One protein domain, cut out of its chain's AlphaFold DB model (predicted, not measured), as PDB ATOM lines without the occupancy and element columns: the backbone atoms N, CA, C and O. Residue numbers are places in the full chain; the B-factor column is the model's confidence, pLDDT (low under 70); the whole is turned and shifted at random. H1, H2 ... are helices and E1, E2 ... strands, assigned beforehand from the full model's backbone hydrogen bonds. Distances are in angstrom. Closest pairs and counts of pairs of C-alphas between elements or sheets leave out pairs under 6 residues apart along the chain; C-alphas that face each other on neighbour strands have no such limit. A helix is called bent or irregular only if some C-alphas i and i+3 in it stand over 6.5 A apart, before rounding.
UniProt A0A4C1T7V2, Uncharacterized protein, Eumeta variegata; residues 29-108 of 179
ATOM      1  N   ASP A  29      89.212  75.568  47.478       44.91
ATOM      2  CA  ASP A  29      89.255  76.983  47.805       44.91
ATOM      3  C   ASP A  29      90.721  77.428  47.977       44.91
ATOM      4  O   ASP A  29      91.444  76.884  48.804       44.91
ATOM      5  N   GLU A  30      91.117  78.421  47.164       46.34
ATOM      6  CA  GLU A  30      92.478  78.969  46.952       46.34
ATOM      7  C   GLU A  30      93.443  78.155  46.046       46.34
ATOM      8  O   GLU A  30      93.319  76.949  45.864       46.34
ATOM      9  N   LEU A  31      94.420  78.883  45.475       41.44
ATOM     10  CA  LEU A  31      95.581  78.454  44.658       41.44
ATOM     11  C   LEU A  31      95.345  78.182  43.145       41.44
ATOM     12  O   LEU A  31      94.929  77.120  42.684       41.44
ATOM     13  N   PHE A  32      95.674  79.198  42.338       44.56
ATOM     14  CA  PHE A  32      95.501  79.288  40.883       44.56
ATOM     15  C   PHE A  32      96.821  79.025  40.112       44.56
ATOM     16  O   PHE A  32      97.342  79.900  39.409       44.56
ATOM     17  N   VAL A  33      97.316  77.782  40.133       39.41
ATOM     18  CA  VAL A  33      98.431  77.314  39.274       39.41
ATOM     19  C   VAL A  33      97.946  76.807  37.918       39.41
ATOM     20  O   VAL A  33      96.895  76.181  37.817       39.41
ATOM     21  N   LYS A  34      98.732  77.040  36.855       47.16
ATOM     22  CA  LYS A  34      98.602  76.462  35.494       47.16
ATOM     23  C   LYS A  34     100.026  76.554  34.809       47.16
ATOM     24  O   LYS A  34     100.961  76.829  35.538       47.16
ATOM     25  N   CYS A  35     100.271  76.388  33.490       44.50
ATOM     26  CA  CYS A  35     101.574  76.654  32.786       44.50
ATOM     27  C   CYS A  35     101.453  77.253  31.339       44.50
ATOM     28  O   CYS A  35     101.015  76.526  30.451       44.50
ATOM     29  N   LEU A  36     101.843  78.519  31.048       44.81
ATOM     30  CA  LEU A  36     101.623  79.218  29.740       44.81
ATOM     31  C   LEU A  36     102.407  78.576  28.571       44.81
ATOM     32  O   LEU A  36     103.638  78.626  28.555       44.81
ATOM     33  N   LEU A  37     101.711  78.021  27.571       47.25
ATOM     34  CA  LEU A  37     102.327  77.301  26.444       47.25
ATOM     35  C   LEU A  37     101.874  77.854  25.083       47.25
ATOM     36  O   LEU A  37     100.701  78.160  24.865       47.25
ATOM     37  N   TYR A  38     102.828  77.957  24.156       43.12
ATOM     38  CA  TYR A  38     102.624  78.401  22.775       43.12
ATOM     39  C   TYR A  38     102.729  77.217  21.809       43.12
ATOM     40  O   TYR A  38     103.752  76.530  21.792       43.12
ATOM     41  N   ALA A  39     101.719  77.037  20.959       39.41
ATOM     42  CA  ALA A  39     101.769  76.147  19.803       39.41
ATOM     43  C   ALA A  39     101.001  76.778  18.629       39.41
ATOM     44  O   ALA A  39      99.904  77.296  18.831       39.41
ATOM     45  N   ASP A  40     101.618  76.759  17.442       48.91
ATOM     46  CA  ASP A  40     101.060  77.094  16.118       48.91
ATOM     47  C   ASP A  40      99.842  78.047  16.121       48.91
ATOM     48  O   ASP A  40      98.703  77.672  15.846       48.91
ATOM     49  N   ASP A  41     100.130  79.317  16.427       55.56
ATOM     50  CA  ASP A  41      99.238  80.482  16.335       55.56
ATOM     51  C   ASP A  41      98.069  80.583  17.347       55.56
ATOM     52  O   ASP A  41      97.226  81.475  17.216       55.56
ATOM     53  N   GLN A  42      98.042  79.776  18.420       51.72
ATOM     54  CA  GLN A  42      97.120  79.972  19.557       51.72
ATOM     55  C   GLN A  42      97.844  80.116  20.908       51.72
ATOM     56  O   GLN A  42      98.773  79.379  21.232       51.72
ATOM     57  N   ILE A  43      97.393  81.083  21.720       47.25
ATOM     58  CA  ILE A  43      97.929  81.351  23.065       47.25
ATOM     59  C   ILE A  43      97.120  80.550  24.089       47.25
ATOM     60  O   ILE A  43      96.044  80.987  24.506       47.25
ATOM     61  N   ILE A  44      97.639  79.402  24.530       49.44
ATOM     62  CA  ILE A  44      97.031  78.654  25.637       49.44
ATOM     63  C   ILE A  44      97.585  79.215  26.946       49.44
ATOM     64  O   ILE A  44      98.654  78.836  27.431       49.44
ATOM     65  N   PHE A  45      96.835  80.169  27.502       48.88
ATOM     66  CA  PHE A  45      97.135  80.745  28.804       48.88
ATOM     67  C   PHE A  45      97.026  79.731  29.906       48.88
ATOM     68  O   PHE A  45      95.992  79.094  30.104       48.88
ATOM     69  N   ALA A  46      98.059  79.758  30.721       46.00
ATOM     70  CA  ALA A  46      98.133  79.073  31.972       46.00
ATOM     71  C   ALA A  46      99.290  79.756  32.787       46.00
ATOM     72  O   ALA A  46     100.027  80.565  32.233       46.00
ATOM     73  N   LEU A  47      99.387  79.595  34.112       47.47
ATOM     74  CA  LEU A  47     100.062  80.506  35.049       47.47
ATOM     75  C   LEU A  47     100.887  79.729  36.095       47.47
ATOM     76  O   LEU A  47     100.361  79.425  37.166       47.47
ATOM     77  N   SER A  48     102.143  79.363  35.830       57.91
ATOM     78  CA  SER A  48     102.934  78.676  36.864       57.91
ATOM     79  C   SER A  48     103.538  79.715  37.805       57.91
ATOM     80  O   SER A  48     104.191  80.654  37.355       57.91
ATOM     81  N   ALA A  49     103.283  79.551  39.108       46.69
ATOM     82  CA  ALA A  49     103.722  80.435  40.194       46.69
ATOM     83  C   ALA A  49     103.183  81.891  40.165       46.69
ATOM     84  O   ALA A  49     103.908  82.830  40.491       46.69
ATOM     85  N   CYS A  50     101.903  82.109  39.823       47.94
ATOM     86  CA  CYS A  50     101.297  83.456  39.832       47.94
ATOM     87  C   CYS A  50     100.626  83.905  41.149       47.94
ATOM     88  O   CYS A  50     100.151  85.037  41.204       47.94
ATOM     89  N   GLU A  51     100.633  83.105  42.219       50.75
ATOM     90  CA  GLU A  51     100.093  83.514  43.536       50.75
ATOM     91  C   GLU A  51     100.886  84.651  44.211       50.75
ATOM     92  O   GLU A  51     100.355  85.389  45.035       50.75
ATOM     93  N   LEU A  52     102.145  84.875  43.821       47.19
ATOM     94  CA  LEU A  52     103.002  85.907  44.424       47.19
ATOM     95  C   LEU A  52     102.695  87.358  43.989       47.19
ATOM     96  O   LEU A  52     103.377  88.278  44.441       47.19
ATOM     97  N   LEU A  53     101.690  87.589  43.132       47.72
ATOM     98  CA  LEU A  53     101.335  88.926  42.623       47.72
ATOM     99  C   LEU A  53     100.015  89.510  43.157       47.72
ATOM    100  O   LEU A  53      99.702  90.656  42.830       47.72
ATOM    101  N   GLU A  54      99.265  88.807  44.010       52.12
ATOM    102  CA  GLU A  54      98.008  89.352  44.561       52.12
ATOM    103  C   GLU A  54      98.217  90.444  45.634       52.12
ATOM    104  O   GLU A  54      97.329  91.260  45.874       52.12
ATOM    105  N   MET A  55      99.413  90.555  46.226       44.03
ATOM    106  CA  MET A  55      99.652  91.388  47.420       44.03
ATOM    107  C   MET A  55      99.836  92.910  47.211       44.03
ATOM    108  O   MET A  55     100.088  93.612  48.189       44.03
ATOM    109  N   VAL A  56      99.736  93.475  45.994       50.22
ATOM    110  CA  VAL A  56      99.994  94.928  45.779       50.22
ATOM    111  C   VAL A  56      99.011  95.626  44.823       50.22
ATOM    112  O   VAL A  56      99.413  96.410  43.962       50.22
ATOM    113  N   PHE A  57      97.701  95.394  44.970       54.44
ATOM    114  CA  PHE A  57      96.691  96.219  44.275       54.44
ATOM    115  C   PHE A  57      95.486  96.673  45.119       54.44
ATOM    116  O   PHE A  57      94.571  97.310  44.588       54.44
ATOM    117  N   GLU A  58      95.511  96.457  46.436       50.72
ATOM    118  CA  GLU A  58      94.551  97.058  47.371       50.72
ATOM    119  C   GLU A  58      94.872  98.529  47.674       50.72
ATOM    120  O   GLU A  58      95.387  98.900  48.727       50.72
ATOM    121  N   ARG A  59      94.522  99.402  46.730       48.78
ATOM    122  CA  ARG A  59      94.098 100.785  47.000       48.78
ATOM    123  C   ARG A  59      93.350 101.285  45.775       48.78
ATOM    124  O   ARG A  59      93.861 101.195  44.665       48.78
ATOM    125  N   GLY A  60      92.149 101.828  45.980       63.25
ATOM    126  CA  GLY A  60      91.215 102.252  44.926       63.25
ATOM    127  C   GLY A  60      91.638 103.476  44.100       63.25
ATOM    128  O   GLY A  60      90.781 104.244  43.677       63.25
ATOM    129  N   GLY A  61      92.938 103.686  43.886       74.12
ATOM    130  CA  GLY A  61      93.437 104.658  42.924       74.12
ATOM    131  C   GLY A  61      93.254 104.139  41.499       74.12
ATOM    132  O   GLY A  61      93.624 103.006  41.184       74.12
ATOM    133  N   SER A  62      92.715 104.978  40.619       78.25
ATOM    134  CA  SER A  62      92.766 104.746  39.179       78.25
ATOM    135  C   SER A  62      94.224 104.776  38.720       78.25
ATOM    136  O   SER A  62      94.873 105.822  38.719       78.25
ATOM    137  N   VAL A  63      94.768 103.620  38.338       89.00
ATOM    138  CA  VAL A  63      96.138 103.562  37.817       89.00
ATOM    139  C   VAL A  63      96.167 104.233  36.451       89.00
ATOM    140  O   VAL A  63      95.423 103.857  35.544       89.00
ATOM    141  N   SER A  64      97.003 105.256  36.319       93.25
ATOM    142  CA  SER A  64      97.234 105.947  35.059       93.25
ATOM    143  C   SER A  64      98.323 105.247  34.249       93.25
ATOM    144  O   SER A  64      99.218 104.588  34.779       93.25
ATOM    145  N   CYS A  65      98.233 105.389  32.936       94.50
ATOM    146  CA  CYS A  65      99.170 104.836  31.967       94.50
ATOM    147  C   CYS A  65      99.520 105.915  30.938       94.50
ATOM    148  O   CYS A  65      98.764 106.868  30.752       94.50
ATOM    149  N   ILE A  66     100.671 105.792  30.276       94.50
ATOM    150  CA  ILE A  66     101.116 106.755  29.262       94.50
ATOM    151  C   ILE A  66     101.493 105.998  27.991       94.50
ATOM    152  O   ILE A  66     102.304 105.074  28.032       94.50
ATOM    153  N   LYS A  67     100.926 106.411  26.856       93.56
ATOM    154  CA  LYS A  67     101.245 105.875  25.527       93.56
ATOM    155  C   LYS A  67     101.376 107.027  24.542       93.56
ATOM    156  O   LYS A  67     100.507 107.888  24.498       93.56
ATOM    157  N   ASP A  68     102.459 107.054  23.770       92.69
ATOM    158  CA  ASP A  68     102.706 108.076  22.740       92.69
ATOM    159  C   ASP A  68     102.590 109.529  23.272       92.69
ATOM    160  O   ASP A  68     102.156 110.437  22.568       92.69
ATOM    161  N   GLY A  69     102.942 109.744  24.550       93.75
ATOM    162  CA  GLY A  69     102.817 111.029  25.258       93.75
ATOM    163  C   GLY A  69     101.409 111.372  25.772       93.75
ATOM    164  O   GLY A  69     101.248 112.376  26.461       93.75
ATOM    165  N   GLN A  70     100.399 110.550  25.487       93.25
ATOM    166  CA  GLN A  70      99.030 110.718  25.977       93.25
ATOM    167  C   GLN A  70      98.827 109.970  27.297       93.25
ATOM    168  O   GLN A  70      99.259 108.825  27.444       93.25
ATOM    169  N   HIS A  71      98.131 110.606  28.240       93.94
ATOM    170  CA  HIS A  71      97.710 109.985  29.493       93.94
ATOM    171  C   HIS A  71      96.394 109.225  29.298       93.94
ATOM    172  O   HIS A  71      95.425 109.764  28.765       93.94
ATOM    173  N   GLY A  72      96.366 107.980  29.760       94.69
ATOM    174  CA  GLY A  72      95.186 107.126  29.827       94.69
ATOM    175  C   GLY A  72      94.954 106.593  31.240       94.69
ATOM    176  O   GLY A  72      95.763 106.795  32.150       94.69
ATOM    177  N   VAL A  73      93.844 105.881  31.416       95.25
ATOM    178  CA  VAL A  73      93.461 105.223  32.671       95.25
ATOM    179  C   VAL A  73      93.343 103.723  32.433       95.25
ATOM    180  O   VAL A  73      92.726 103.290  31.464       95.25
ATOM    181  N   CYS A  74      93.923 102.923  33.320       95.69
ATOM    182  CA  CYS A  74      93.802 101.474  33.302       95.69
ATOM    183  C   CYS A  74      92.390 101.059  33.746       95.69
ATOM    184  O   CYS A  74      92.016 101.255  34.903       95.69
ATOM    185  N   THR A  75      91.603 100.490  32.831       95.06
ATOM    186  CA  THR A  75      90.211 100.067  33.063       95.06
ATOM    187  C   THR A  75      89.959  98.662  32.519       95.06
ATOM    188  O   THR A  75      90.777  98.115  31.782       95.06
ATOM    189  N   ASP A  76      88.837  98.041  32.893       94.69
ATOM    190  CA  ASP A  76      88.458  96.733  32.346       94.69
ATOM    191  C   ASP A  76      88.306  96.800  30.820       94.69
ATOM    192  O   ASP A  76      87.667  97.714  30.294       94.69
ATOM    193  N   ILE A  77      88.812  95.784  30.117       95.44
ATOM    194  CA  ILE A  77      88.713  95.624  28.655       95.44
ATOM    195  C   ILE A  77      87.308  95.922  28.096       95.44
ATOM    196  O   ILE A  77      87.173  96.663  27.123       95.44
ATOM    197  N   ASN A  78      86.259  95.447  28.775       95.38
ATOM    198  CA  ASN A  78      84.857  95.608  28.370       95.38
ATOM    199  C   ASN A  78      84.323  97.050  28.494       95.38
ATOM    200  O   ASN A  78      83.261  97.358  27.961       95.38
ATOM    201  N   LYS A  79      85.035  97.935  29.204       94.75
ATOM    202  CA  LYS A  79      84.679  99.351  29.397       94.75
ATOM    203  C   LYS A  79      85.452 100.287  28.462       94.75
ATOM    204  O   LYS A  79      85.195 101.488  28.475       94.75
ATOM    205  N   CYS A  80      86.401  99.772  27.676       95.69
ATOM    206  CA  CYS A  80      87.340 100.594  26.924       95.69
ATOM    207  C   CYS A  80      87.077 100.581  25.409       95.69
ATOM    208  O   CYS A  80      87.399  99.618  24.715       95.69
ATOM    209  N   GLN A  81      86.537 101.668  24.851       95.94
ATOM    210  CA  GLN A  81      86.216 101.735  23.419       95.94
ATOM    211  C   GLN A  81      87.480 101.847  22.543       95.94
ATOM    212  O   GLN A  81      87.582 101.218  21.485       95.94
ATOM    213  N   SER A  82      88.475 102.601  23.005       95.31
ATOM    214  CA  SER A  82      89.797 102.770  22.393       95.31
ATOM    215  C   SER A  82      90.594 101.463  22.307       95.31
ATOM    216  O   SER A  82      91.352 101.278  21.348       95.31
ATOM    217  N   PHE A  83      90.364 100.507  23.214       96.00
ATOM    218  CA  PHE A  83      90.873  99.140  23.082       96.00
ATOM    219  C   PHE A  83      90.320  98.459  21.820       96.00
ATOM    220  O   PHE A  83      91.102  98.047  20.962       96.00
ATOM    221  N   TYR A  84      88.994  98.412  21.642       96.25
ATOM    222  CA  TYR A  84      88.380  97.775  20.468       96.25
ATOM    223  C   TYR A  84      88.815  98.437  19.152       96.25
ATOM    224  O   TYR A  84      89.098  97.740  18.180       96.25
ATOM    225  N   ARG A  85      88.973  99.771  19.132       95.31
ATOM    226  CA  ARG A  85      89.563 100.492  17.984       95.31
ATOM    227  C   ARG A  85      91.012 100.061  17.710       95.31
ATOM    228  O   ARG A  85      91.390  99.896  16.554       95.31
ATOM    229  N   THR A  86      91.817  99.850  18.752       94.88
ATOM    230  CA  THR A  86      93.217  99.397  18.630       94.88
ATOM    231  C   THR A  86      93.298  97.990  18.025       94.88
ATOM    232  O   THR A  86      94.070  97.779  17.089       94.88
ATOM    233  N   ILE A  87      92.438  97.067  18.476       96.19
ATOM    234  CA  ILE A  87      92.321  95.709  17.917       96.19
ATOM    235  C   ILE A  87      91.832  95.738  16.463       96.19
ATOM    236  O   ILE A  87      92.419  95.073  15.611       96.19
ATOM    237  N   ALA A  88      90.821  96.554  16.141       96.31
ATOM    238  CA  ALA A  88      90.319  96.704  14.772       96.31
ATOM    239  C   ALA A  88      91.398  97.217  13.795       96.31
ATOM    240  O   ALA A  88      91.443  96.801  12.641       96.31
ATOM    241  N   MET A  89      92.324  98.057  14.270       96.56
ATOM    242  CA  MET A  89      93.500  98.509  13.513       96.56
ATOM    243  C   MET A  89      94.645  97.474  13.444       96.56
ATOM    244  O   MET A  89      95.737  97.818  12.990       96.56
ATOM    245  N   LYS A  90      94.438  96.233  13.916       95.31
ATOM    246  CA  LYS A  90      95.469  95.189  14.081       95.31
ATOM    247  C   LYS A  90      96.702  95.654  14.875       95.31
ATOM    248  O   LYS A  90      97.812  95.179  14.644       95.31
ATOM    249  N   ARG A  91      96.533  96.602  15.804       95.25
ATOM    250  CA  ARG A  91      97.621  97.098  16.662       95.25
ATOM    251  C   ARG A  91      97.608  96.369  18.008       95.25
ATOM    252  O   ARG A  91      96.528  96.067  18.515       95.25
ATOM    253  N   PRO A  92      98.776  96.120  18.626       93.00
ATOM    254  CA  PRO A  92      98.825  95.538  19.959       93.00
ATOM    255  C   PRO A  92      98.234  96.521  20.993       93.00
ATOM    256  O   PRO A  92      98.595  97.708  20.999       93.00
ATOM    257  N   PRO A  93      97.322  96.061  21.868       94.44
ATOM    258  CA  PRO A  93      96.812  96.861  22.972       94.44
ATOM    259  C   PRO A  93      97.875  97.001  24.068       94.44
ATOM    260  O   PRO A  93      98.756  96.158  24.215       94.44
ATOM    261  N   MET A  94      97.776  98.060  24.871       94.81
ATOM    262  CA  MET A  94      98.600  98.214  26.071       94.81
ATOM    263  C   MET A  94      97.834  97.637  27.264       94.81
ATOM    264  O   MET A  94      96.810  98.185  27.669       94.81
ATOM    265  N   ILE A  95      98.314  96.514  27.796       95.50
ATOM    266  CA  ILE A  95      97.758  95.848  28.980       95.50
ATOM    267  C   ILE A  95      98.433  96.450  30.218       95.50
ATOM    268  O   ILE A  95      99.658  96.541  30.260       95.50
ATOM    269  N   CYS A  96      97.645  96.867  31.208       95.62
ATOM    270  CA  CYS A  96      98.155  97.357  32.490       95.62
ATOM    271  C   CYS A  96      98.361  96.217  33.493       95.62
ATOM    272  O   CYS A  96      99.374  96.174  34.183       95.62
ATOM    273  N   SER A  97      97.385  95.311  33.597       94.06
ATOM    274  CA  SER A  97      97.425  94.157  34.499       94.06
ATOM    275  C   SER A  97      96.379  93.106  34.111       94.06
ATOM    276  O   SER A  97      95.523  93.333  33.251       94.06
ATOM    277  N   ILE A  98      96.460  91.939  34.745       92.12
ATOM    278  CA  ILE A  98      95.473  90.860  34.657       92.12
ATOM    279  C   ILE A  98      94.921  90.669  36.072       92.12
ATOM    280  O   ILE A  98      95.700  90.586  37.019       92.12
ATOM    281  N   ARG A  99      93.595  90.646  36.233       90.19
ATOM    282  CA  ARG A  99      92.912  90.491  37.527       90.19
ATOM    283  C   ARG A  99      91.986  89.283  37.470       90.19
ATOM    284  O   ARG A  99      90.942  89.367  36.830       90.19
ATOM    285  N   ALA A 100      92.371  88.185  38.124       88.25
ATOM    286  CA  ALA A 100      91.696  86.881  38.093       88.25
ATOM    287  C   ALA A 100      91.437  86.342  36.665       88.25
ATOM    288  O   ALA A 100      92.224  85.557  36.139       88.25
ATOM    289  N   SER A 101      90.350  86.786  36.030       85.69
ATOM    290  CA  SER A 101      89.911  86.428  34.672       85.69
ATOM    291  C   SER A 101      89.720  87.632  33.730       85.69
ATOM    292  O   SER A 101      89.410  87.446  32.555       85.69
ATOM    293  N   ALA A 102      89.914  88.864  34.214       90.69
ATOM    294  CA  ALA A 102      89.735  90.098  33.453       90.69
ATOM    295  C   ALA A 102      91.075  90.739  33.054       90.69
ATOM    296  O   ALA A 102      91.999  90.858  33.862       90.69
ATOM    297  N   PHE A 103      91.156  91.224  31.814       94.56
ATOM    298  CA  PHE A 103      92.262  92.062  31.352       94.56
ATOM    299  C   PHE A 103      91.977  93.533  31.666       94.56
ATOM    300  O   PHE A 103      90.938  94.070  31.272       94.56
ATOM    301  N   VAL A 104      92.924  94.194  32.334       95.38
ATOM    302  CA  VAL A 104      92.912  95.641  32.565       95.38
ATOM    303  C   VAL A 104      93.795  96.293  31.507       95.38
ATOM    304  O   VAL A 104      94.981  95.978  31.391       95.38
ATOM    305  N   VAL A 105      93.229  97.203  30.722       96.81
ATOM    306  CA  VAL A 105      93.864  97.806  29.545       96.81
ATOM    307  C   VAL A 105      93.971  99.319  29.691       96.81
ATOM    308  O   VAL A 105      93.141  99.958  30.336       96.81
ATOM    309  N   CYS A 106      95.007  99.901  29.095       96.75
ATOM    310  CA  CYS A 106      95.213 101.344  29.095       96.75
ATOM    311  C   CYS A 106      94.212 102.027  28.157       96.75
ATOM    312  O   CYS A 106      94.214 101.765  26.949       96.75
ATOM    313  N   CYS A 107      93.368 102.892  28.717       96.62
ATOM    314  CA  CYS A 107      92.204 103.440  28.045       96.62
ATOM    315  C   CYS A 107      92.254 104.965  27.896       96.62
ATOM    316  O   CYS A 107      92.575 105.676  28.849       96.62
ATOM    317  N   PHE A 108      91.885 105.472  26.716       94.12
ATOM    318  CA  PHE A 108      91.998 106.897  26.360       94.12
ATOM    319  C   PHE A 108      90.647 107.607  26.188       94.12
ATOM    320  O   PHE A 108      90.611 108.802  25.921       94.12
TER     321      PHE A 108
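This is residues 29 to 108 of the 179 residues of an uncharacterized protein of Eumeta variegata (UniProt A0A4C1T7V2). What does one see first? A small, strongly twisted sheet of four strands, E3, E4, E6 and E5, is curled like part of a barrel, and H2 grazes it. A loose arm bows away from this sheet and holds H1 and the hairpin E1 and E2, whose residues 38 to 43 stick out. How are the parts ordered? The 80 printed residues hold, along the chain, E1 E2 H1 E3 E4 H2 E5 E6, of mixed class, and both sheets, E3 - E4 - E6 - E5 and E1 - E2, are antiparallel. The whole is loose, with a radius of gyration of the C-alphas of 14.6 A, and flat, spanning 39 by 38 by 20 A.

How is the larger sheet joined? E3, residues 64 to 67, and E4, residues 70 to 76, form a hairpin, with N 65 and O 72 2.9 A apart, within hydrogen-bond range. E4 is staggered: it pairs with E3 over residues 70 to 73 and over 73 to 76 with E6, residues 102 to 107, where N 105 and O 75 are 2.8 A apart. E6 forms a hairpin with E5, residues 95 to 99, with N 104 and O 97 2.9 A apart. Where is H2? H2, residues 81 to 88, only grazes this sheet with residues 81 to 83; its closest C-alphas to E6 are those of Ser 82 and Cys 107, 6.2 A. E4, H2 and E5 form a split strand-helix-strand unit, two strands running the same way with E6 between them, and its crossover is right-handed. What lies beyond? E1, residues 37 to 39, and E2, residues 42 to 44, form a hairpin apart from the four strands, with N 37 and O 44 3.2 A apart. H1, residues 51 to 56, is not on the larger sheet and is irregular: C-alphas 52 and 55 are 7.1 A apart, and 0 of 2 O i to N i+4 and 0 of 3 O i to N i+3 pairs are within hydrogen-bond range. In H2 every O i to N i+4 pair is.

Where do the elements begin and end? E1 begins at C-alpha 37, (102.327, 77.301, 26.444), and E6 ends at C-alpha 107, (92.204, 103.440, 28.045). Which are longest? From first to last C-alpha, E4 measures 18.7 A, E6 14.6 A, H1 11.6 A, E5 11.2 A and H2 10.8 A.

How large is it? The two C-alphas farthest apart are those of Asp 29 and Gly 69, 43.0 A. Is it unbroken and sure? The printed part has no cut and no long link. Its mean pLDDT is 75.4, and residues 29 to 60 are under 70.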